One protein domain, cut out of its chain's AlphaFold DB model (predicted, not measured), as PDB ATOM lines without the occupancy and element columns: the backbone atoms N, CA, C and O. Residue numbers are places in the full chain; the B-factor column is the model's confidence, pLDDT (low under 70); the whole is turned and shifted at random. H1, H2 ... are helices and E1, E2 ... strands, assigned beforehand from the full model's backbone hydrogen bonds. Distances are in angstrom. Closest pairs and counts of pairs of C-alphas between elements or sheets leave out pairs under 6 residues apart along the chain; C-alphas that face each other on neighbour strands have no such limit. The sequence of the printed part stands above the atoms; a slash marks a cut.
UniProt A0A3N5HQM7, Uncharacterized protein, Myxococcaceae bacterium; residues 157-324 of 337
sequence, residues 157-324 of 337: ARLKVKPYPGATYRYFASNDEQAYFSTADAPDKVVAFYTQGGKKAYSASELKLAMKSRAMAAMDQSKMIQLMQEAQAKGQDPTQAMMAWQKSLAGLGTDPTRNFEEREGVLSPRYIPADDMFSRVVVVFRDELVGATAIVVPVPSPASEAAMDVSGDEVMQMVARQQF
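What this domain is: This is residues 157 to 324 of the 337 residues of an uncharacterized protein of Myxococcaceae bacterium (UniProt A0A3N5HQM7). A strongly twisted four-stranded sheet with the short helix H1 over it makes one end of an elongated model, and two helical arms reach from it toward the other end. H2 runs away from the sheet, H3 makes the turn and H4 runs back, as a loose loop, while H5 and H6 form a second, thinner arm whose residues 317 to 324 stick out. The printed part has 168 residues, with six named helices and four named strands in the order E1 H1 H2 H3 H4 E2 E3 E4 H5 H6. The sheet, E1 E4 E3 E2, is antiparallel, and the class is mixed, helices and strands. The whole is only just loose, close to compact, with a radius of gyration of the C-alphas of 18.9 A and spans of 59 by 30 by 28 A.

How they stand to each other: Residues 168 to 169 pair antiparallel with residues 181 to 182 of E1, residues 178 to 183, an edge strand. E1 is the antiparallel neighbour of E4, residues 292 to 298, with N 181 and O 295 2.8 A apart, within hydrogen-bond range. E2, residues 266 to 273, E3, residues 281 to 287, and E4 form a meander, each strand the antiparallel neighbour of the one before; N 270 and O 284 are 2.8 A apart, as are N 294 and O 285. H1, residues 187 to 194, is on the sheet at a height of 8.0 A, over E3, and runs along the strands at 17 degrees to E3 on the local plane; the closest C-alphas of H1 and E3 are those of Pro 187 and Phe 285, 5.9 A apart. H2, residues 204 to 218, only grazes the sheet with residues 204 to 207. H3, residues 221 to 233, and H4, residues 238 to 250, touch as a helical hairpin at a steep tilt of 42 degrees, with the C-alphas of Met 228 and Pro 238 closest at 4.8 A; H4 touches with residues 238 to 242 alone. H2 and H4 are close but not clearly touching, the C-alphas of Ala 215 and Leu 249 closest at 7.2 A. H5, residues 302 to 308, and H6, residues 312 to 324, are apart. Every O i to N i+4 pair in the six helices is within hydrogen-bond range.

Where its parts are: E1 begins at C-alpha 178, (-8.220, -16.020, -33.131), and H6 ends at C-alpha 324, (4.980, 17.245, -13.231). From first to last C-alpha H2 measures 20.8 A, H4 18.6 A, H3 18.3 A, H6 18.2 A, E4 19.1 A and E2 18.8 A.

The domain as a whole: The C-alphas of Gly 291 and Phe 324 are the two farthest apart, 60.5 A. The printed part has no cut. The link from H4 to E2, 15 residues, is long. Mean pLDDT of the printed part is 79.6; residues 244 to 254 and 300 to 324 are among those under 70.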
ATOM      1  N   ALA A 157       5.560 -17.097 -32.957       82.75
ATOM      2  CA  ALA A 157       6.007 -16.354 -31.777       82.75
ATOM      3  C   ALA A 157       4.908 -15.469 -31.152       82.75
ATOM      4  O   ALA A 157       4.959 -15.186 -29.947       82.75
ATOM      5  N   ARG A 158       3.898 -15.058 -31.930       82.25
ATOM      6  CA  ARG A 158       2.728 -14.301 -31.448       82.25
ATOM      7  C   ARG A 158       1.679 -15.185 -30.788       82.25
ATOM      8  O   ARG A 158       0.965 -14.723 -29.907       82.25
ATOM      9  N   LEU A 159       1.613 -16.465 -31.156       84.06
ATOM     10  CA  LEU A 159       0.650 -17.404 -30.570       84.06
ATOM     11  C   LEU A 159       0.930 -17.682 -29.086       84.06
ATOM     12  O   LEU A 159       0.028 -18.094 -28.360       84.06
ATOM     13  N   LYS A 160       2.180 -17.489 -28.631       84.06
ATOM     14  CA  LYS A 160       2.655 -17.790 -27.260       84.06
ATOM     15  C   LYS A 160       2.354 -19.226 -26.795       84.06
ATOM     16  O   LYS A 160       2.466 -19.546 -25.614       84.06
ATOM     17  N   VAL A 161       2.018 -20.110 -27.731       88.00
ATOM     18  CA  VAL A 161       1.820 -21.546 -27.545       88.00
ATOM     19  C   VAL A 161       2.568 -22.283 -28.639       88.00
ATOM     20  O   VAL A 161       2.725 -21.782 -29.752       88.00
ATOM     21  N   LYS A 162       3.030 -23.494 -28.332       90.19
ATOM     22  CA  LYS A 162       3.711 -24.328 -29.317       90.19
ATOM     23  C   LYS A 162       2.720 -24.723 -30.430       90.19
ATOM     24  O   LYS A 162       1.660 -25.266 -30.105       90.19
ATOM     25  N   PRO A 163       3.039 -24.497 -31.718       92.06
ATOM     26  CA  PRO A 163       2.202 -24.973 -32.815       92.06
ATOM     27  C   PRO A 163       2.074 -26.499 -32.788       92.06
ATOM     28  O   PRO A 163       3.062 -27.202 -32.554       92.06
ATOM     29  N   TYR A 164       0.869 -27.015 -33.035       95.38
ATOM     30  CA  TYR A 164       0.664 -28.456 -33.156       95.38
ATOM     31  C   TYR A 164       1.252 -28.961 -34.485       95.38
ATOM     32  O   TYR A 164       0.937 -28.402 -35.541       95.38
ATOM     33  N   PRO A 165       2.096 -30.007 -34.474       95.06
ATOM     34  CA  PRO A 165       2.732 -30.502 -35.689       95.06
ATOM     35  C   PRO A 165       1.695 -31.058 -36.673       95.06
ATOM     36  O   PRO A 165       0.821 -31.835 -36.302       95.06
ATOM     37  N   GLY A 166       1.805 -30.665 -37.943       92.38
ATOM     38  CA  GLY A 166       0.903 -31.124 -39.006       92.38
ATOM     39  C   GLY A 166      -0.489 -30.481 -39.003       92.38
ATOM     40  O   GLY A 166      -1.309 -30.825 -39.853       92.38
ATOM     41  N   ALA A 167      -0.775 -29.540 -38.096       96.38
ATOM     42  CA  ALA A 167      -2.021 -28.783 -38.146       96.38
ATOM     43  C   ALA A 167      -2.024 -27.798 -39.329       96.38
ATOM     44  O   ALA A 167      -1.042 -27.108 -39.594       96.38
ATOM     45  N   THR A 168      -3.150 -27.726 -40.035       95.62
ATOM     46  CA  THR A 168      -3.377 -26.801 -41.153       95.62
ATOM     47  C   THR A 168      -4.112 -25.566 -40.654       95.62
ATOM     48  O   THR A 168      -5.159 -25.701 -40.020       95.62
ATOM     49  N   TYR A 169      -3.584 -24.376 -40.940       95.12
ATOM     50  CA  TYR A 169      -4.257 -23.109 -40.651       95.12
ATOM     51  C   TYR A 169      -5.506 -22.944 -41.522       95.12
ATOM     52  O   TYR A 169      -5.455 -23.222 -42.719       95.12
ATOM     53  N   ARG A 170      -6.615 -22.507 -40.921       94.44
ATOM     54  CA  ARG A 170      -7.904 -22.314 -41.591       94.44
ATOM     55  C   ARG A 170      -8.213 -20.833 -41.714       94.44
ATOM     56  O   ARG A 170      -8.702 -20.211 -40.772       94.44
ATOM     57  N   TYR A 171      -7.957 -20.278 -42.890       92.62
ATOM     58  CA  TYR A 171      -8.170 -18.871 -43.213       92.62
ATOM     59  C   TYR A 171      -9.622 -18.440 -43.034       92.62
ATOM     60  O   TYR A 171      -9.877 -17.333 -42.574       92.62
ATOM     61  N   PHE A 172     -10.585 -19.298 -43.376       91.06
ATOM     62  CA  PHE A 172     -12.000 -18.924 -43.286       91.06
ATOM     63  C   PHE A 172     -12.493 -18.753 -41.846       91.06
ATOM     64  O   PHE A 172     -13.393 -17.954 -41.612       91.06
ATOM     65  N   ALA A 173     -11.900 -19.477 -40.893       91.25
ATOM     66  CA  ALA A 173     -12.302 -19.487 -39.487       91.25
ATOM     67  C   ALA A 173     -11.371 -18.669 -38.570       91.25
ATOM     68  O   ALA A 173     -11.599 -18.600 -37.359       91.25
ATOM     69  N   SER A 174     -10.334 -18.051 -39.139       91.06
ATOM     70  CA  SER A 174      -9.355 -17.235 -38.415       91.06
ATOM     71  C   SER A 174      -9.570 -15.743 -38.664       91.06
ATOM     72  O   SER A 174     -10.072 -15.344 -39.714       91.06
ATOM     73  N   ASN A 175      -9.174 -14.914 -37.702       85.19
ATOM     74  CA  ASN A 175      -9.165 -13.454 -37.797       85.19
ATOM     75  C   ASN A 175      -8.027 -12.873 -36.931       85.19
ATOM     76  O   ASN A 175      -7.165 -13.606 -36.449       85.19
ATOM     77  N   ASP A 176      -8.051 -11.562 -36.698       81.75
ATOM     78  CA  ASP A 176      -7.034 -10.862 -35.903       81.75
ATOM     79  C   ASP A 176      -7.006 -11.256 -34.411       81.75
ATOM     80  O   ASP A 176      -6.007 -11.009 -33.737       81.75
ATOM     81  N   GLU A 177      -8.076 -11.867 -33.897       82.06
ATOM     82  CA  GLU A 177      -8.257 -12.221 -32.481       82.06
ATOM     83  C   GLU A 177      -8.157 -13.731 -32.220       82.06
ATOM     84  O   GLU A 177      -7.942 -14.154 -31.083       82.06
ATOM     85  N   GLN A 178      -8.308 -14.568 -33.247       87.62
ATOM     86  CA  GLN A 178      -8.220 -16.020 -33.131       87.62
ATOM     87  C   GLN A 178      -7.564 -16.657 -34.357       87.62
ATOM     88  O   GLN A 178      -7.903 -16.379 -35.508       87.62
ATOM     89  N   ALA A 179      -6.676 -17.605 -34.089       92.38
ATOM     90  CA  ALA A 179      -6.082 -18.481 -35.077       92.38
ATOM     91  C   ALA A 179      -6.748 -19.854 -34.983       92.38
ATOM     92  O   ALA A 179      -6.665 -20.528 -33.952       92.38
ATOM     93  N   TYR A 180      -7.410 -20.267 -36.057       94.62
ATOM     94  CA  TYR A 180      -8.053 -21.566 -36.167       94.62
ATOM     95  C   TYR A 180      -7.158 -22.500 -36.978       94.62
ATOM     96  O   TYR A 180      -6.811 -22.227 -38.127       94.62
ATOM     97  N   PHE A 181      -6.832 -23.650 -36.404       96.50
ATOM     98  CA  PHE A 181      -6.137 -24.731 -37.085       96.50
ATOM     99  C   PHE A 181      -6.985 -25.998 -37.061       96.50
ATOM    100  O   PHE A 181      -7.832 -26.185 -36.189       96.50
ATOM    101  N   SER A 182      -6.730 -26.904 -37.999       96.62
ATOM    102  CA  SER A 182      -7.332 -28.234 -37.986       96.62
ATOM    103  C   SER A 182      -6.308 -29.333 -38.225       96.62
ATOM    104  O   SER A 182      -5.346 -29.127 -38.965       96.62
ATOM    105  N   THR A 183      -6.562 -30.517 -37.685       97.81
ATOM    106  CA  THR A 183      -5.769 -31.726 -37.927       97.81
ATOM    107  C   THR A 183      -6.668 -32.954 -38.085       97.81
ATOM    108  O   THR A 183      -7.803 -32.979 -37.602       97.81
ATOM    109  N   ALA A 184      -6.162 -33.976 -38.778       97.00
ATOM    110  CA  ALA A 184      -6.806 -35.285 -38.881       97.00
ATOM    111  C   ALA A 184      -6.650 -36.125 -37.599       97.00
ATOM    112  O   ALA A 184      -7.382 -37.094 -37.408       97.00
ATOM    113  N   ASP A 185      -5.711 -35.755 -36.725       97.88
ATOM    114  CA  ASP A 185      -5.479 -36.431 -35.452       97.88
ATOM    115  C   ASP A 185      -6.695 -36.355 -34.516       97.88
ATOM    116  O   ASP A 185      -7.455 -35.389 -34.537       97.88
ATOM    117  N   ALA A 186      -6.867 -37.364 -33.659       96.44
ATOM    118  CA  ALA A 186      -7.948 -37.395 -32.674       96.44
ATOM    119  C   ALA A 186      -7.794 -36.286 -31.606       96.44
ATOM    120  O   ALA A 186      -6.658 -35.988 -31.217       96.44
ATOM    121  N   PRO A 187      -8.901 -35.725 -31.069       96.88
ATOM    122  CA  PRO A 187      -8.849 -34.665 -30.058       96.88
ATOM    123  C   PRO A 187      -7.968 -35.006 -28.857       96.88
ATOM    124  O   PRO A 187      -7.145 -34.187 -28.465       96.88
ATOM    125  N   ASP A 188      -8.048 -36.232 -28.332       96.94
ATOM    126  CA  ASP A 188      -7.271 -36.645 -27.156       96.94
ATOM    127  C   ASP A 188      -5.756 -36.596 -27.391       96.94
ATOM    128  O   ASP A 188      -5.001 -36.206 -26.501       96.94
ATOM    129  N   LYS A 189      -5.292 -36.908 -28.610       97.56
ATOM    130  CA  LYS A 189      -3.870 -36.793 -28.979       97.56
ATOM    131  C   LYS A 189      -3.420 -35.331 -28.993       97.56
ATOM    132  O   LYS A 189      -2.299 -35.016 -28.595       97.56
ATOM    133  N   VAL A 190      -4.283 -34.436 -29.464       97.62
ATOM    134  CA  VAL A 190      -4.015 -32.995 -29.503       97.62
ATOM    135  C   VAL A 190      -4.039 -32.399 -28.096       97.62
ATOM    136  O   VAL A 190      -3.139 -31.648 -27.731       97.62
ATOM    137  N   VAL A 191      -5.015 -32.786 -27.272       97.38
ATOM    138  CA  VAL A 191      -5.089 -32.402 -25.858       97.38
ATOM    139  C   VAL A 191      -3.829 -32.854 -25.128       97.38
ATOM    140  O   VAL A 191      -3.181 -32.025 -24.498       97.38
ATOM    141  N   ALA A 192      -3.421 -34.118 -25.296       96.75
ATOM    142  CA  ALA A 192      -2.220 -34.668 -24.674       96.75
ATOM    143  C   ALA A 192      -0.953 -33.859 -24.998       96.75
ATOM    144  O   ALA A 192      -0.093 -33.701 -24.135       96.75
ATOM    145  N   PHE A 193      -0.843 -33.319 -26.219       97.00
ATOM    146  CA  PHE A 193       0.254 -32.432 -26.612       97.00
ATOM    147  C   PHE A 193       0.240 -31.109 -25.837       97.00
ATOM    148  O   PHE A 193       1.281 -30.687 -25.335       97.00
ATOM    149  N   TYR A 194      -0.920 -30.464 -25.705       95.50
ATOM    150  CA  TYR A 194      -1.032 -29.181 -25.002       95.50
ATOM    151  C   TYR A 194      -1.003 -29.312 -23.474       95.50
ATOM    152  O   TYR A 194      -0.668 -28.345 -22.791       95.50
ATOM    153  N   THR A 195      -1.291 -30.497 -22.933       95.31
ATOM    154  CA  THR A 195      -1.192 -30.794 -21.494       95.31
ATOM    155  C   THR A 195       0.201 -31.253 -21.048       95.31
ATOM    156  O   THR A 195       0.412 -31.542 -19.868       95.31
ATOM    157  N   GLN A 196       1.178 -31.334 -21.961       90.44
ATOM    158  CA  GLN A 196       2.566 -31.635 -21.597       90.44
ATOM    159  C   GLN A 196       3.090 -30.619 -20.568       90.44
ATOM    160  O   GLN A 196       2.762 -29.434 -20.616       90.44
ATOM    161  N   GLY A 197       3.903 -31.087 -19.616       82.88
ATOM    162  CA  GLY A 197       4.425 -30.241 -18.536       82.88
ATOM    163  C   GLY A 197       3.447 -30.002 -17.378       82.88
ATOM    164  O   GLY A 197       3.638 -29.060 -16.620       82.88
ATOM    165  N   GLY A 198       2.410 -30.836 -17.233       85.06
ATOM    166  CA  GLY A 198       1.505 -30.814 -16.073       85.06
ATOM    167  C   GLY A 198       0.316 -29.858 -16.195       85.06
ATOM    168  O   GLY A 198      -0.427 -29.681 -15.232       85.06
ATOM    169  N   LYS A 199       0.101 -29.257 -17.371       90.25
ATOM    170  CA  LYS A 199      -1.072 -28.414 -17.631       90.25
ATOM    171  C   LYS A 199      -2.343 -29.262 -17.620       90.25
ATOM    172  O   LYS A 199      -2.377 -30.352 -18.189       90.25
ATOM    173  N   LYS A 200      -3.411 -28.747 -17.011       92.94
ATOM    174  CA  LYS A 200      -4.716 -29.418 -16.980       92.94
ATOM    175  C   LYS A 200      -5.558 -29.008 -18.194       92.94
ATOM    176  O   LYS A 200      -5.610 -27.833 -18.551       92.94
ATOM    177  N   ALA A 201      -6.240 -29.979 -18.796       95.31
ATOM    178  CA  ALA A 201      -7.345 -29.728 -19.713       95.31
ATOM    179  C   ALA A 201      -8.658 -29.695 -18.927       95.31
ATOM    180  O   ALA A 201      -8.939 -30.599 -18.140       95.31
ATOM    181  N   TYR A 202      -9.446 -28.651 -19.143       95.31
ATOM    182  CA  TYR A 202     -10.704 -28.408 -18.449       95.31
ATOM    183  C   TYR A 202     -11.882 -28.668 -19.391       95.31
ATOM    184  O   TYR A 202     -11.799 -28.408 -20.596       95.31
ATOM    185  N   SER A 203     -13.000 -29.146 -18.850       94.19
ATOM    186  CA  SER A 203     -14.310 -28.870 -19.443       94.19
ATOM    187  C   SER A 203     -14.670 -27.387 -19.270       94.19
ATOM    188  O   SER A 203     -14.040 -26.673 -18.487       94.19
ATOM    189  N   ALA A 204     -15.699 -26.908 -19.968       90.88
ATOM    190  CA  ALA A 204     -16.129 -25.521 -19.821       90.88
ATOM    191  C   ALA A 204     -16.561 -25.182 -18.382       90.88
ATOM    192  O   ALA A 204     -16.151 -24.158 -17.836       90.88
ATOM    193  N   SER A 205     -17.322 -26.066 -17.726       90.50
ATOM    194  CA  SER A 205     -17.763 -25.855 -16.341       90.50
ATOM    195  C   SER A 205     -16.597 -25.869 -15.351       90.50
ATOM    196  O   SER A 205     -16.542 -25.024 -14.454       90.50
ATOM    197  N   GLU A 206     -15.625 -26.767 -15.538       93.62
ATOM    198  CA  GLU A 206     -14.411 -26.799 -14.719       93.62
ATOM    199  C   GLU A 206     -13.560 -25.538 -14.918       93.62
ATOM    200  O   GLU A 206     -13.014 -25.014 -13.946       93.62
ATOM    201  N   LEU A 207     -13.454 -25.035 -16.155       91.25
ATOM    202  CA  LEU A 207     -12.706 -23.818 -16.461       91.25
ATOM    203  C   LEU A 207     -13.350 -22.601 -15.795       91.25
ATOM    204  O   LEU A 207     -12.661 -21.856 -15.103       91.25
ATOM    205  N   LYS A 208     -14.672 -22.428 -15.938       87.50
ATOM    206  CA  LYS A 208     -15.407 -21.325 -15.299       87.50
ATOM    207  C   LYS A 208     -15.249 -21.354 -13.784       87.50
ATOM    208  O   LYS A 208     -15.027 -20.312 -13.169       87.50
ATOM    209  N   LEU A 209     -15.309 -22.540 -13.173       88.31
ATOM    210  CA  LEU A 209     -15.082 -22.693 -11.739       88.31
ATOM    211  C   LEU A 209     -13.644 -22.324 -11.346       88.31
ATOM    212  O   LEU A 209     -13.453 -21.600 -10.370       88.31
ATOM    213  N   ALA A 210     -12.644 -22.769 -12.111       87.50
ATOM    214  CA  ALA A 210     -11.240 -22.442 -11.870       87.50
ATOM    215  C   ALA A 210     -10.969 -20.933 -12.008       87.50
ATOM    216  O   ALA A 210     -10.347 -20.339 -11.125       87.50
ATOM    217  N   MET A 211     -11.502 -20.295 -13.054       84.25
ATOM    218  CA  MET A 211     -11.415 -18.847 -13.263       84.25
ATOM    219  C   MET A 211     -12.098 -18.080 -12.128       84.25
ATOM    220  O   MET A 211     -11.500 -17.166 -11.563       84.25
ATOM    221  N   LYS A 212     -13.310 -18.486 -11.722       81.81
ATOM    222  CA  LYS A 212     -14.033 -17.866 -10.602       81.81
ATOM    223  C   LYS A 212     -13.271 -18.020  -9.287       81.81
ATOM    224  O   LYS A 212     -13.131 -17.052  -8.545       81.81
ATOM    225  N   SER A 213     -12.751 -19.214  -9.003       81.62
ATOM    226  CA  SER A 213     -11.939 -19.475  -7.810       81.62
ATOM    227  C   SER A 213     -10.688 -18.603  -7.786       81.62
ATOM    228  O   SER A 213     -10.335 -18.080  -6.733       81.62
ATOM    229  N   ARG A 214     -10.030 -18.409  -8.935       77.25
ATOM    230  CA  ARG A 214      -8.856 -17.540  -9.046       77.25
ATOM    231  C   ARG A 214      -9.218 -16.070  -8.870       77.25
ATOM    232  O   ARG A 214      -8.539 -15.387  -8.116       77.25
ATOM    233  N   ALA A 215     -10.287 -15.600  -9.511       72.50
ATOM    234  CA  ALA A 215     -10.769 -14.231  -9.359       72.50
ATOM    235  C   ALA A 215     -11.080 -13.915  -7.887       72.50
ATOM    236  O   ALA A 215     -10.605 -12.913  -7.360       72.50
ATOM    237  N   MET A 216     -11.786 -14.816  -7.193       70.44
ATOM    238  CA  MET A 216     -12.075 -14.682  -5.761       70.44
ATOM    239  C   MET A 216     -10.801 -14.726  -4.905       70.44
ATOM    240  O   MET A 216     -10.637 -13.900  -4.016       70.44
ATOM    241  N   ALA A 217      -9.870 -15.639  -5.198       69.31
ATOM    242  CA  ALA A 217      -8.594 -15.736  -4.486       69.31
ATOM    243  C   ALA A 217      -7.638 -14.569  -4.767       69.31
ATOM    244  O   ALA A 217      -6.660 -14.407  -4.036       69.31
ATOM    245  N   ALA A 218      -7.862 -13.818  -5.845       63.19
ATOM    246  CA  ALA A 218      -7.118 -12.615  -6.153       63.19
ATOM    247  C   ALA A 218      -7.747 -11.407  -5.448       63.19
ATOM    248  O   ALA A 218      -7.015 -10.664  -4.811       63.19
ATOM    249  N   MET A 219      -9.076 -11.249  -5.468       62.91
ATOM    250  CA  MET A 219      -9.805 -10.171  -4.767       62.91
ATOM    251  C   MET A 219      -9.714 -10.221  -3.226       62.91
ATOM    252  O   MET A 219     -10.353  -9.424  -2.541       62.91
ATOM    253  N   ASP A 220      -8.928 -11.140  -2.669       69.19
ATOM    254  CA  ASP A 220      -8.628 -11.207  -1.246       69.19
ATOM    255  C   ASP A 220      -7.765 -10.001  -0.826       69.19
ATOM    256  O   ASP A 220      -6.580  -9.899  -1.161       69.19
ATOM    257  N   GLN A 221      -8.369  -9.075  -0.073       60.03
ATOM    258  CA  GLN A 221      -7.714  -7.859   0.423       60.03
ATOM    259  C   GLN A 221      -6.428  -8.155   1.209       60.03
ATOM    260  O   GLN A 221      -5.502  -7.345   1.188       60.03
ATOM    261  N   SER A 222      -6.329  -9.319   1.858       71.12
ATOM    262  CA  SER A 222      -5.133  -9.711   2.609       71.12
ATOM    263  C   SER A 222      -3.924  -9.963   1.700       71.12
ATOM    264  O   SER A 222      -2.814  -9.534   2.017       71.12
ATOM    265  N   LYS A 223      -4.138 -10.562   0.520       69.31
ATOM    266  CA  LYS A 223      -3.086 -10.745  -0.489       69.31
ATOM    267  C   LYS A 223      -2.670  -9.434  -1.124       69.31
ATOM    268  O   LYS A 223      -1.490  -9.262  -1.402       69.31
ATOM    269  N   MET A 224      -3.605  -8.509  -1.332       68.62
ATOM    270  CA  MET A 224      -3.272  -7.174  -1.833       68.62
ATOM    271  C   MET A 224      -2.350  -6.439  -0.849       68.62
ATOM    272  O   MET A 224      -1.322  -5.902  -1.253       68.62
ATOM    273  N   ILE A 225      -2.670  -6.488   0.449       73.50
ATOM    274  CA  ILE A 225      -1.845  -5.895   1.511       73.50
ATOM    275  C   ILE A 225      -0.472  -6.581   1.591       73.50
ATOM    276  O   ILE A 225       0.541  -5.889   1.668       73.50
ATOM    277  N   GLN A 226      -0.407  -7.915   1.509       78.44
ATOM    278  CA  GLN A 226       0.868  -8.645   1.469       78.44
ATOM    279  C   GLN A 226       1.712  -8.295   0.241       78.44
ATOM    280  O   GLN A 226       2.918  -8.112   0.368       78.44
ATOM    281  N   LEU A 227       1.097  -8.166  -0.935       77.50
ATOM    282  CA  LEU A 227       1.798  -7.816  -2.169       77.50
ATOM    283  C   LEU A 227       2.390  -6.401  -2.088       77.50
ATOM    284  O   LEU A 227       3.526  -6.183  -2.504       77.50
ATOM    285  N   MET A 228       1.652  -5.456  -1.495       76.00
ATOM    286  CA  MET A 228       2.151  -4.105  -1.220       76.00
ATOM    287  C   MET A 228       3.307  -4.118  -0.214       76.00
ATOM    288  O   MET A 228       4.313  -3.448  -0.437       76.00
ATOM    289  N   GLN A 229       3.193  -4.902   0.863       80.38
ATOM    290  CA  GLN A 229       4.246  -5.037   1.873       80.38
ATOM    291  C   GLN A 229       5.510  -5.697   1.310       80.38
ATOM    292  O   GLN A 229       6.612  -5.243   1.606       80.38
ATOM    293  N   GLU A 230       5.380  -6.727   0.470       83.88
ATOM    294  CA  GLU A 230       6.522  -7.355  -0.200       83.88
ATOM    295  C   GLU A 230       7.194  -6.428  -1.211       83.88
ATOM    296  O   GLU A 230       8.422  -6.391  -1.268       83.88
ATOM    297  N   ALA A 231       6.415  -5.690  -2.007       79.81
ATOM    298  CA  ALA A 231       6.958  -4.711  -2.944       79.81
ATOM    299  C   ALA A 231       7.753  -3.641  -2.183       79.81
ATOM    300  O   ALA A 231       8.914  -3.391  -2.501       79.81
ATOM    301  N   GLN A 232       7.183  -3.121  -1.094       80.75
ATOM    302  CA  GLN A 232       7.843  -2.157  -0.220       80.75
ATOM    303  C   GLN A 232       9.112  -2.736   0.435       80.75
ATOM    304  O   GLN A 232      10.139  -2.063   0.479       80.75
ATOM    305  N   ALA A 233       9.085  -3.996   0.881       84.25
ATOM    306  CA  ALA A 233      10.247  -4.682   1.452       84.25
ATOM    307  C   ALA A 233      11.364  -4.940   0.423       84.25
ATOM    308  O   ALA A 233      12.540  -4.970   0.780       84.25
ATOM    309  N   LYS A 234      11.011  -5.100  -0.858       85.31
ATOM    310  CA  LYS A 234      11.949  -5.257  -1.983       85.31
ATOM    311  C   LYS A 234      12.394  -3.914  -2.583       85.31
ATOM    312  O   LYS A 234      13.110  -3.916  -3.581       85.31
ATOM    313  N   GLY A 235      11.980  -2.781  -2.003       79.25
ATOM    314  CA  GLY A 235      12.284  -1.437  -2.514       79.25
ATOM    315  C   GLY A 235      11.587  -1.098  -3.838       79.25
ATOM    316  O   GLY A 235      12.016  -0.184  -4.537       79.25
ATOM    317  N   GLN A 236      10.544  -1.843  -4.201       82.12
ATOM    318  CA  GLN A 236       9.719  -1.614  -5.385       82.12
ATOM    319  C   GLN A 236       8.543  -0.692  -5.041       82.12
ATOM    320  O   GLN A 236       8.049  -0.701  -3.913       82.12
ATOM    321  N   ASP A 237       8.064   0.081  -6.019       82.44
ATOM    322  CA  ASP A 237       6.876   0.921  -5.851       82.44
ATOM    323  C   ASP A 237       5.620   0.039  -5.658       82.44
ATOM    324  O   ASP A 237       5.234  -0.700  -6.577       82.44
ATOM    325  N   PRO A 238       4.936   0.112  -4.496       73.75
ATOM    326  CA  PRO A 238       3.710  -0.643  -4.234       73.75
ATOM    327  C   PRO A 238       2.604  -0.360  -5.261       73.75
ATOM    328  O   PRO A 238       1.773  -1.226  -5.540       73.75
ATOM    329  N   THR A 239       2.609   0.837  -5.851       76.19
ATOM    330  CA  THR A 239       1.651   1.266  -6.875       76.19
ATOM    331  C   THR A 239       1.839   0.481  -8.175       76.19
ATOM    332  O   THR A 239       0.857   0.087  -8.803       76.19
ATOM    333  N   GLN A 240       3.084   0.169  -8.554       74.25
ATOM    334  CA  GLN A 240       3.377  -0.658  -9.731       74.25
ATOM    335  C   GLN A 240       2.945  -2.108  -9.534       74.25
ATOM    336  O   GLN A 240       2.338  -2.698 -10.429       74.25
ATOM    337  N   ALA A 241       3.198  -2.674  -8.351       68.06
ATOM    338  CA  ALA A 241       2.753  -4.023  -8.014       68.06
ATOM    339  C   ALA A 241       1.215  -4.126  -8.046       68.06
ATOM    340  O   ALA A 241       0.662  -5.090  -8.578       68.06
ATOM    341  N   MET A 242       0.522  -3.087  -7.564       69.81
ATOM    342  CA  MET A 242      -0.937  -2.985  -7.608       69.81
ATOM    343  C   MET A 242      -1.476  -2.848  -9.037       69.81
ATOM    344  O   MET A 242      -2.432  -3.538  -9.386       69.81
ATOM    345  N   MET A 243      -0.862  -2.016  -9.885       71.00
ATOM    346  CA  MET A 243      -1.265  -1.881 -11.291       71.00
ATOM    347  C   MET A 243      -1.015  -3.163 -12.091       71.00
ATOM    348  O   MET A 243      -1.879  -3.580 -12.861       71.00
ATOM    349  N   ALA A 244       0.127  -3.828 -11.891       68.50
ATOM    350  CA  ALA A 244       0.412  -5.122 -12.508       68.50
ATOM    351  C   ALA A 244      -0.618  -6.176 -12.080       68.50
ATOM    352  O   ALA A 244      -1.128  -6.928 -12.913       68.50
ATOM    353  N   TRP A 245      -0.989  -6.179 -10.798       68.31
ATOM    354  CA  TRP A 245      -2.017  -7.056 -10.261       68.31
ATOM    355  C   TRP A 245      -3.422  -6.732 -10.810       68.31
ATOM    356  O   TRP A 245      -4.096  -7.636 -11.303       68.31
ATOM    357  N   GLN A 246      -3.847  -5.465 -10.854       67.56
ATOM    358  CA  GLN A 246      -5.122  -5.053 -11.466       67.56
ATOM    359  C   GLN A 246      -5.193  -5.399 -12.957       67.56
ATOM    360  O   GLN A 246      -6.202  -5.911 -13.440       67.56
ATOM    361  N   LYS A 247      -4.106  -5.180 -13.697       65.94
ATOM    362  CA  LYS A 247      -4.002  -5.562 -15.108       65.94
ATOM    363  C   LYS A 247      -4.065  -7.076 -15.297       65.94
ATOM    364  O   LYS A 247      -4.661  -7.547 -16.261       65.94
ATOM    365  N   SER A 248      -3.518  -7.839 -14.351       60.28
ATOM    366  CA  SER A 248      -3.643  -9.298 -14.330       60.28
ATOM    367  C   SER A 248      -5.103  -9.754 -14.142       60.28
ATOM    368  O   SER A 248      -5.490 -10.795 -14.667       60.28
ATOM    369  N   LEU A 249      -5.940  -8.949 -13.475       62.59
ATOM    370  CA  LEU A 249      -7.377  -9.207 -13.333       62.59
ATOM    371  C   LEU A 249      -8.202  -8.812 -14.558       62.59
ATOM    372  O   LEU A 249      -9.208  -9.460 -14.835       62.59
ATOM    373  N   ALA A 250      -7.786  -7.791 -15.312       57.19
ATOM    374  CA  ALA A 250      -8.485  -7.364 -16.526       57.19
ATOM    375  C   ALA A 250      -8.578  -8.488 -17.583       57.19
ATOM    376  O   ALA A 250      -9.545  -8.544 -18.338       57.19
ATOM    377  N   GLY A 251      -7.624  -9.429 -17.589       54.09
ATOM    378  CA  GLY A 251      -7.633 -10.615 -18.457       54.09
ATOM    379  C   GLY A 251      -8.645 -11.707 -18.076       54.09
ATOM    380  O   GLY A 251      -8.847 -12.631 -18.855       54.09
ATOM    381  N   LEU A 252      -9.303 -11.616 -16.913       55.34
ATOM    382  CA  LEU A 252     -10.320 -12.580 -16.463       55.34
ATOM    383  C   LEU A 252     -11.734 -12.264 -16.995       55.34
ATOM    384  O   LEU A 252     -12.667 -13.015 -16.714       55.34
ATOM    385  N   GLY A 253     -11.917 -11.144 -17.707       50.66
ATOM    386  CA  GLY A 253     -13.234 -10.600 -18.060       50.66
ATOM    387  C   GLY A 253     -13.941 -11.264 -19.247       50.66
ATOM    388  O   GLY A 253     -15.165 -11.175 -19.351       50.66
ATOM    389  N   THR A 254     -13.214 -11.942 -20.132       65.06
ATOM    390  CA  THR A 254     -13.787 -12.581 -21.325       65.06
ATOM    391  C   THR A 254     -13.904 -14.081 -21.097       65.06
ATOM    392  O   THR A 254     -12.891 -14.761 -20.997       65.06
ATOM    393  N   ASP A 255     -15.134 -14.602 -21.022       74.69
ATOM    394  CA  ASP A 255     -15.391 -16.045 -20.937       74.69
ATOM    395  C   ASP A 255     -14.931 -16.732 -22.240       74.69
ATOM    396  O   ASP A 255     -15.594 -16.576 -23.275       74.69
ATOM    397  N   PRO A 256     -13.818 -17.494 -22.230       77.69
ATOM    398  CA  PRO A 256     -13.272 -18.100 -23.439       77.69
ATOM    399  C   PRO A 256     -14.129 -19.271 -23.940       77.69
ATOM    400  O   PRO A 256     -13.901 -19.770 -25.042       77.69
ATOM    401  N   THR A 257     -15.120 -19.732 -23.163       83.62
ATOM    402  CA  THR A 257     -15.993 -20.841 -23.562       83.62
ATOM    403  C   THR A 257     -17.172 -20.383 -24.416       83.62
ATOM    404  O   THR A 257     -17.671 -21.171 -25.221       83.62
ATOM    405  N   ARG A 258     -17.576 -19.108 -24.305       81.06
ATOM    406  CA  ARG A 258     -18.811 -18.561 -24.893       81.06
ATOM    407  C   ARG A 258     -18.923 -18.755 -26.409       81.06
ATOM    408  O   ARG A 258     -20.021 -18.926 -26.919       81.06
ATOM    409  N   ASN A 259     -17.801 -18.742 -27.124       79.50
ATOM    410  CA  ASN A 259     -17.775 -18.869 -28.586       79.50
ATOM    411  C   ASN A 259     -17.832 -20.325 -29.088       79.50
ATOM    412  O   ASN A 259     -17.831 -20.554 -30.303       79.50
ATOM    413  N   PHE A 260     -17.833 -21.303 -28.176       85.56
ATOM    414  CA  PHE A 260     -17.716 -22.728 -28.496       85.56
ATOM    415  C   PHE A 260     -18.760 -23.594 -27.796       85.56
ATOM    416  O   PHE A 260     -19.160 -24.610 -28.358       85.56
ATOM    417  N   GLU A 261     -19.207 -23.219 -26.597       82.69
ATOM    418  CA  GLU A 261     -20.333 -23.896 -25.956       82.69
ATOM    419  C   GLU A 261     -21.594 -23.750 -26.803       82.69
ATOM    420  O   GLU A 261     -21.863 -22.679 -27.340       82.69
ATOM    421  N   GLU A 262     -22.332 -24.855 -26.949       82.00
ATOM    422  CA  GLU A 262     -23.608 -24.938 -27.685       82.00
ATOM    423  C   GLU A 262     -23.526 -24.572 -29.173       82.00
ATOM    424  O   GLU A 262     -24.521 -24.629 -29.895       82.00
ATOM    425  N   ARG A 263     -22.327 -24.252 -29.666       87.06
ATOM    426  CA  ARG A 263     -22.104 -23.977 -31.072       87.06
ATOM    427  C   ARG A 263     -22.229 -25.273 -31.855       87.06
ATOM    428  O   ARG A 263     -21.559 -26.264 -31.564       87.06
ATOM    429  N   GLU A 264     -23.067 -25.247 -32.884       88.00
ATOM    430  CA  GLU A 264     -23.352 -26.426 -33.689       88.00
ATOM    431  C   GLU A 264     -22.065 -27.065 -34.224       88.00
ATOM    432  O   GLU A 264     -21.185 -26.367 -34.731       88.00
ATOM    433  N   GLY A 265     -21.953 -28.391 -34.111       89.75
ATOM    434  CA  GLY A 265     -20.825 -29.180 -34.605       89.75
ATOM    435  C   GLY A 265     -19.562 -29.125 -33.742       89.75
ATOM    436  O   GLY A 265     -18.573 -29.746 -34.116       89.75
ATOM    437  N   VAL A 266     -19.562 -28.406 -32.613       93.25
ATOM    438  CA  VAL A 266     -18.474 -28.443 -31.623       93.25
ATOM    439  C   VAL A 266     -18.723 -29.593 -30.649       93.25
ATOM    440  O   VAL A 266     -19.620 -29.521 -29.811       93.25
ATOM    441  N   LEU A 267     -17.916 -30.655 -30.719       93.06
ATOM    442  CA  LEU A 267     -18.046 -31.800 -29.815       93.06
ATOM    443  C   LEU A 267     -16.973 -31.814 -28.728       93.06
ATOM    444  O   LEU A 267     -15.772 -31.793 -29.016       93.06
ATOM    445  N   SER A 268     -17.440 -31.931 -27.481       90.75
ATOM    446  CA  SER A 268     -16.628 -32.136 -26.273       90.75
ATOM    447  C   SER A 268     -15.401 -31.214 -26.183       90.75
ATOM    448  O   SER A 268     -14.275 -31.711 -26.084       90.75
ATOM    449  N   PRO A 269     -15.587 -29.879 -26.207       95.75
ATOM    450  CA  PRO A 269     -14.469 -28.953 -26.179       95.75
ATOM    451  C   PRO A 269     -13.649 -29.087 -24.896       95.75
ATOM    452  O   PRO A 269     -14.177 -29.201 -23.785       95.75
ATOM    453  N   ARG A 270     -12.329 -29.072 -25.073       96.69
ATOM    454  CA  ARG A 270     -11.325 -29.064 -24.012       96.69
ATOM    455  C   ARG A 270     -10.590 -27.739 -24.030       96.69
ATOM    456  O   ARG A 270     -10.110 -27.300 -25.073       96.69
ATOM    457  N   TYR A 271     -10.487 -27.136 -22.857       95.62
ATOM    458  CA  TYR A 271      -9.894 -25.827 -22.649       95.62
ATOM    459  C   TYR A 271      -8.573 -25.998 -21.911       95.62
ATOM    460  O   TYR A 271      -8.552 -26.515 -20.794       95.62
ATOM    461  N   ILE A 272      -7.468 -25.602 -22.535       95.25
ATOM    462  CA  ILE A 272      -6.122 -25.738 -21.979       95.25
ATOM    463  C   ILE A 272      -5.524 -24.338 -21.793       95.25
ATOM    464  O   ILE A 272      -5.192 -23.682 -22.785       95.25
ATOM    465  N   PRO A 273      -5.372 -23.858 -20.547       91.12
ATOM    466  CA  PRO A 273      -4.724 -22.583 -20.272       91.12
ATOM    467  C   PRO A 273      -3.271 -22.592 -20.755       91.12
ATOM    468  O   PRO A 273      -2.487 -23.497 -20.452       91.12
ATOM    469  N   ALA A 274      -2.897 -21.581 -21.532       86.31
ATOM    470  CA  ALA A 274      -1.521 -21.400 -21.978       86.31
ATOM    471  C   ALA A 274      -0.643 -20.794 -20.874       86.31
ATOM    472  O   ALA A 274       0.551 -21.095 -20.827       86.31
ATOM    473  N   ASP A 275      -1.253 -20.013 -19.985       81.50
ATOM    474  CA  ASP A 275      -0.651 -19.378 -18.820       81.50
ATOM    475  C   ASP A 275      -1.508 -19.603 -17.567       81.50
ATOM    476  O   ASP A 275      -2.692 -19.937 -17.651       81.50
ATOM    477  N   ASP A 276      -0.903 -19.398 -16.398       74.62
ATOM    478  CA  ASP A 276      -1.598 -19.564 -15.121       74.62
ATOM    479  C   ASP A 276      -2.741 -18.558 -14.966       74.62
ATOM    480  O   ASP A 276      -3.728 -18.834 -14.291       74.62
ATOM    481  N   MET A 277      -2.630 -17.389 -15.596       70.62
ATOM    482  CA  MET A 277      -3.612 -16.311 -15.500       70.62
ATOM    483  C   MET A 277      -4.895 -16.579 -16.291       70.62
ATOM    484  O   MET A 277      -5.810 -15.765 -16.205       70.62
ATOM    485  N   PHE A 278      -4.988 -17.698 -17.020       78.00
ATOM    486  CA  PHE A 278      -6.089 -17.996 -17.940       78.00
ATOM    487  C   PHE A 278      -6.295 -16.899 -18.998       78.00
ATOM    488  O   PHE A 278      -7.353 -16.834 -19.618       78.00
ATOM    489  N   SER A 279      -5.284 -16.056 -19.233       74.75
ATOM    490  CA  SER A 279      -5.375 -14.943 -20.185       74.75
ATOM    491  C   SER A 279      -5.402 -15.439 -21.629       74.75
ATOM    492  O   SER A 279      -5.871 -14.756 -22.538       74.75
ATOM    493  N   ARG A 280      -4.918 -16.668 -21.833       83.00
ATOM    494  CA  ARG A 280      -4.941 -17.391 -23.097       83.00
ATOM    495  C   ARG A 280      -5.362 -18.825 -22.840       83.00
ATOM    496  O   ARG A 280      -4.762 -19.525 -22.024       83.00
ATOM    497  N   VAL A 281      -6.368 -19.279 -23.573       90.44
ATOM    498  CA  VAL A 281      -6.897 -20.637 -23.470       90.44
ATOM    499  C   VAL A 281      -6.943 -21.239 -24.864       90.44
ATOM    500  O   VAL A 281      -7.668 -20.754 -25.727       90.44
ATOM    501  N   VAL A 282      -6.152 -22.289 -25.084       94.56
ATOM    502  CA  VAL A 282      -6.241 -23.099 -26.300       94.56
ATOM    503  C   VAL A 282      -7.493 -23.955 -26.196       94.56
ATOM    504  O   VAL A 282      -7.692 -24.640 -25.190       94.56
ATOM    505  N   VAL A 283      -8.326 -23.935 -27.231       95.88
ATOM    506  CA  VAL A 283      -9.544 -24.745 -27.295       95.88
ATOM    507  C   VAL A 283      -9.349 -25.855 -28.315       95.88
ATOM    508  O   VAL A 283      -9.009 -25.592 -29.466       95.88
ATOM    509  N   VAL A 284      -9.555 -27.100 -27.893       97.31
ATOM    510  CA  VAL A 284      -9.442 -28.290 -28.743       97.31
ATOM    511  C   VAL A 284     -10.775 -29.025 -28.753       97.31
ATOM    512  O   VAL A 284     -11.329 -29.305 -27.692       97.31
ATOM    513  N   PHE A 285     -11.296 -29.349 -29.932       96.88
ATOM    514  CA  PHE A 285     -12.564 -30.073 -30.079       96.88
ATOM    515  C   PHE A 285     -12.635 -30.824 -31.405       96.88
ATOM    516  O   PHE A 285     -11.877 -30.544 -32.333       96.88
ATOM    517  N   ARG A 286     -13.568 -31.773 -31.521       96.62
ATOM    518  CA  ARG A 286     -13.936 -32.339 -32.825       96.62
ATOM    519  C   ARG A 286     -14.957 -31.410 -33.480       96.62
ATOM    520  O   ARG A 286     -16.007 -31.174 -32.892       96.62
ATOM    521  N   ASP A 287     -14.645 -30.886 -34.664       94.94
ATOM    522  CA  ASP A 287     -15.564 -30.068 -35.460       94.94
ATOM    523  C   ASP A 287     -16.237 -30.947 -36.523       94.94
ATOM    524  O   ASP A 287     -15.586 -31.407 -37.465       94.94
ATOM    525  N   GLU A 288     -17.529 -31.224 -36.370       93.12
ATOM    526  CA  GLU A 288     -18.287 -32.068 -37.304       93.12
ATOM    527  C   GLU A 288     -18.566 -31.391 -38.648       93.12
ATOM    528  O   GLU A 288     -18.652 -32.067 -39.680       93.12
ATOM    529  N   LEU A 289     -18.668 -30.059 -38.653       90.69
ATOM    530  CA  LEU A 289     -18.923 -29.293 -39.869       90.69
ATOM    531  C   LEU A 289     -17.689 -29.325 -40.774       90.69
ATOM    532  O   LEU A 289     -17.815 -29.537 -41.979       90.69
ATOM    533  N   VAL A 290     -16.499 -29.214 -40.177       87.38
ATOM    534  CA  VAL A 290     -15.209 -29.331 -40.881       87.38
ATOM    535  C   VAL A 290     -14.782 -30.797 -41.067       87.38
ATOM    536  O   VAL A 290     -14.052 -31.122 -42.001       87.38
ATOM    537  N   GLY A 291     -15.240 -31.710 -40.205       91.19
ATOM    538  CA  GLY A 291     -14.863 -33.128 -40.226       91.19
ATOM    539  C   GLY A 291     -13.455 -33.411 -39.688       91.19
ATOM    540  O   GLY A 291     -12.877 -34.457 -39.994       91.19
ATOM    541  N   ALA A 292     -12.900 -32.503 -38.883       95.56
ATOM    542  CA  ALA A 292     -11.527 -32.544 -38.382       95.56
ATOM    543  C   ALA A 292     -11.467 -32.160 -36.896       95.56
ATOM    544  O   ALA A 292     -12.439 -31.671 -36.323       95.56
ATOM    545  N   THR A 293     -10.325 -32.383 -36.255       97.69
ATOM    546  CA  THR A 293     -10.073 -31.824 -34.923       97.69
ATOM    547  C   THR A 293      -9.644 -30.375 -35.075       97.69
ATOM    548  O   THR A 293      -8.692 -30.091 -35.798       97.69
ATOM    549  N   ALA A 294     -10.350 -29.477 -34.402       97.38
ATOM    550  CA  ALA A 294     -10.078 -28.055 -34.362       97.38
ATOM    551  C   ALA A 294      -9.144 -27.706 -33.204       97.38
ATOM    552  O   ALA A 294      -9.232 -28.282 -32.117       97.38
ATOM    553  N   ILE A 295      -8.274 -26.731 -33.446       97.25
ATOM    554  CA  ILE A 295      -7.387 -26.120 -32.462       97.25
ATOM    555  C   ILE A 295      -7.555 -24.619 -32.618       97.25
ATOM    556  O   ILE A 295      -7.167 -24.059 -33.642       97.25
ATOM    557  N   VAL A 296      -8.141 -23.970 -31.622       94.69
ATOM    558  CA  VAL A 296      -8.347 -22.523 -31.638       94.69
ATOM    559  C   VAL A 296      -7.442 -21.880 -30.609       94.69
ATOM    560  O   VAL A 296      -7.461 -22.238 -29.430       94.69
ATOM    561  N   VAL A 297      -6.625 -20.946 -31.079       92.50
ATOM    562  CA  VAL A 297      -5.651 -20.218 -30.273       92.50
ATOM    563  C   VAL A 297      -6.014 -18.733 -30.313       92.50
ATOM    564  O   VAL A 297      -6.034 -18.160 -31.403       92.50
ATOM    565  N   PRO A 298      -6.283 -18.089 -29.166       86.94
ATOM    566  CA  PRO A 298      -6.454 -16.642 -29.110       86.94
ATOM    567  C   PRO A 298      -5.181 -15.929 -29.580       86.94
ATOM    568  O   PRO A 298      -4.081 -16.250 -29.124       86.94
ATOM    569  N   VAL A 299      -5.329 -14.955 -30.472       80.81
ATOM    570  CA  VAL A 299      -4.245 -14.089 -30.935       80.81
ATOM    571  C   VAL A 299      -4.326 -12.789 -30.136       80.81
ATOM    572  O   VAL A 299      -5.348 -12.105 -30.190       80.81
ATOM    573  N   PRO A 300      -3.290 -12.429 -29.362       68.19
ATOM    574  CA  PRO A 300      -3.294 -11.164 -28.647       68.19
ATOM    575  C   PRO A 300      -3.326 -10.003 -29.647       68.19
ATOM    576  O   PRO A 300      -2.582  -9.987 -30.637       68.19
ATOM    577  N   SER A 301      -4.190  -9.019 -29.385       62.00
ATOM    578  CA  SER A 301      -4.228  -7.806 -30.199       62.00
ATOM    579  C   SER A 301      -2.895  -7.057 -30.051       62.00
ATOM    580  O   SER A 301      -2.321  -7.053 -28.954       62.00
ATOM    581  N   PRO A 302      -2.402  -6.371 -31.095       56.28
ATOM    582  CA  PRO A 302      -1.166  -5.588 -31.004       56.28
ATOM    583  C   PRO A 302      -1.197  -4.560 -29.858       56.28
ATOM    584  O   PRO A 302      -0.191  -4.326 -29.195       56.28
ATOM    585  N   ALA A 303      -2.376  -3.996 -29.567       52.00
ATOM    586  CA  ALA A 303      -2.586  -3.072 -28.452       52.00
ATOM    587  C   ALA A 303      -2.438  -3.750 -27.075       52.00
ATOM    588  O   ALA A 303      -1.947  -3.134 -26.132       52.00
ATOM    589  N   SER A 304      -2.830  -5.023 -26.954       51.84
ATOM    590  CA  SER A 304      -2.649  -5.807 -25.725       51.84
ATOM    591  C   SER A 304      -1.189  -6.218 -25.492       51.84
ATOM    592  O   SER A 304      -0.752  -6.253 -24.343       51.84
ATOM    593  N   GLU A 305      -0.418  -6.452 -26.561       48.69
ATOM    594  CA  GLU A 305       1.028  -6.707 -26.475       48.69
ATOM    595  C   GLU A 305       1.789  -5.436 -26.075       48.69
ATOM    596  O   GLU A 305       2.558  -5.479 -25.119       48.69
ATOM    597  N   ALA A 306       1.495  -4.290 -26.702       43.94
ATOM    598  CA  ALA A 306       2.096  -3.002 -26.340       43.94
ATOM    599  C   ALA A 306       1.787  -2.597 -24.891       43.94
ATOM    600  O   ALA A 306       2.644  -2.060 -24.197       43.94
ATOM    601  N   ALA A 307       0.583  -2.903 -24.394       43.97
ATOM    602  CA  ALA A 307       0.269  -2.691 -22.992       43.97
ATOM    603  C   ALA A 307       1.124  -3.590 -22.088       43.97
ATOM    604  O   ALA A 307       1.547  -3.133 -21.033       43.97
ATOM    605  N   MET A 308       1.361  -4.860 -22.443       41.25
ATOM    606  CA  MET A 308       2.114  -5.834 -21.636       41.25
ATOM    607  C   MET A 308       3.634  -5.629 -21.624       41.25
ATOM    608  O   MET A 308       4.252  -6.076 -20.662       41.25
ATOM    609  N   ASP A 309       4.196  -4.931 -22.613       39.19
ATOM    610  CA  ASP A 309       5.647  -4.732 -22.772       39.19
ATOM    611  C   ASP A 309       6.168  -3.388 -22.226       39.19
ATOM    612  O   ASP A 309       7.343  -3.059 -22.374       39.19
ATOM    613  N   VAL A 310       5.314  -2.602 -21.559       41.22
ATOM    614  CA  VAL A 310       5.754  -1.372 -20.885       41.22
ATOM    615  C   VAL A 310       6.637  -1.757 -19.697       41.22
ATOM    616  O   VAL A 310       6.148  -2.166 -18.639       41.22
ATOM    617  N   SER A 311       7.949  -1.658 -19.894       42.34
ATOM    618  CA  SER A 311       8.947  -1.795 -18.835       42.34
ATOM    619  C   SER A 311       8.628  -0.847 -17.666       42.34
ATOM    620  O   SER A 311       8.083   0.242 -17.863       42.34
ATOM    621  N   GLY A 312       8.968  -1.243 -16.434       44.22
ATOM    622  CA  GLY A 312       8.720  -0.428 -15.234       44.22
ATOM    623  C   GLY A 312       9.283   1.001 -15.321       44.22
ATOM    624  O   GLY A 312       8.734   1.908 -14.696       44.22
ATOM    625  N   ASP A 313      10.303   1.222 -16.158       45.62
ATOM    626  CA  ASP A 313      10.912   2.531 -16.412       45.62
ATOM    627  C   ASP A 313      10.046   3.457 -17.284       45.62
ATOM    628  O   ASP A 313       9.987   4.662 -17.032       45.62
ATOM    629  N   GLU A 314       9.314   2.931 -18.272       48.69
ATOM    630  CA  GLU A 314       8.395   3.750 -19.077       48.69
ATOM    631  C   GLU A 314       7.166   4.172 -18.267       48.69
ATOM    632  O   GLU A 314       6.714   5.315 -18.376       48.69
ATOM    633  N   VAL A 315       6.668   3.300 -17.384       49.00
ATOM    634  CA  VAL A 315       5.594   3.653 -16.442       49.00
ATOM    635  C   VAL A 315       6.063   4.749 -15.481       49.00
ATOM    636  O   VAL A 315       5.328   5.712 -15.260       49.00
ATOM    637  N   MET A 316       7.300   4.665 -14.972       52.03
ATOM    638  CA  MET A 316       7.910   5.711 -14.138       52.03
ATOM    639  C   MET A 316       7.987   7.053 -14.867       52.03
ATOM    640  O   MET A 316       7.602   8.073 -14.301       52.03
ATOM    641  N   GLN A 317       8.421   7.075 -16.129       55.28
ATOM    642  CA  GLN A 317       8.483   8.319 -16.903       55.28
ATOM    643  C   GLN A 317       7.098   8.905 -17.190       55.28
ATOM    644  O   GLN A 317       6.930  10.127 -17.194       55.28
ATOM    645  N   MET A 318       6.096   8.056 -17.412       52.56
ATOM    646  CA  MET A 318       4.738   8.497 -17.715       52.56
ATOM    647  C   MET A 318       4.017   9.041 -16.469       52.56
ATOM    648  O   MET A 318       3.370  10.088 -16.546       52.56
ATOM    649  N   VAL A 319       4.198   8.396 -15.310       54.22
ATOM    650  CA  VAL A 319       3.693   8.871 -14.008       54.22
ATOM    651  C   VAL A 319       4.440  10.129 -13.561       54.22
ATOM    652  O   VAL A 319       3.797  11.096 -13.158       54.22
ATOM    653  N   ALA A 320       5.768  10.179 -13.718       55.66
ATOM    654  CA  ALA A 320       6.558  11.373 -13.424       55.66
ATOM    655  C   ALA A 320       6.121  12.566 -14.287       55.66
ATOM    656  O   ALA A 320       5.968  13.669 -13.767       55.66
ATOM    657  N   ARG A 321       5.833  12.356 -15.581       59.28
ATOM    658  CA  ARG A 321       5.273  13.396 -16.462       59.28
ATOM    659  C   ARG A 321       3.887  13.862 -16.031       59.28
ATOM    660  O   ARG A 321       3.631  15.064 -16.058       59.28
ATOM    661  N   GLN A 322       2.997  12.952 -15.635       52.97
ATOM    662  CA  GLN A 322       1.671  13.335 -15.139       52.97
ATOM    663  C   GLN A 322       1.747  14.110 -13.821       52.97
ATOM    664  O   GLN A 322       1.038  15.100 -13.668       52.97
ATOM    665  N   GLN A 323       2.632  13.716 -12.904       55.44
ATOM    666  CA  GLN A 323       2.848  14.440 -11.651       55.44
ATOM    667  C   GLN A 323       3.483  15.815 -11.885       55.44
ATOM    668  O   GLN A 323       3.081  16.774 -11.234       55.44
ATOM    669  N   PHE A 324       4.399  15.949 -12.853       55.25
ATOM    670  CA  PHE A 324       4.980  17.245 -13.231       55.25
ATOM    671  C   PHE A 324       3.943  18.206 -13.828       55.25
ATOM    672  O   PHE A 324       3.984  19.400 -13.559       55.25
TER     673      PHE A 324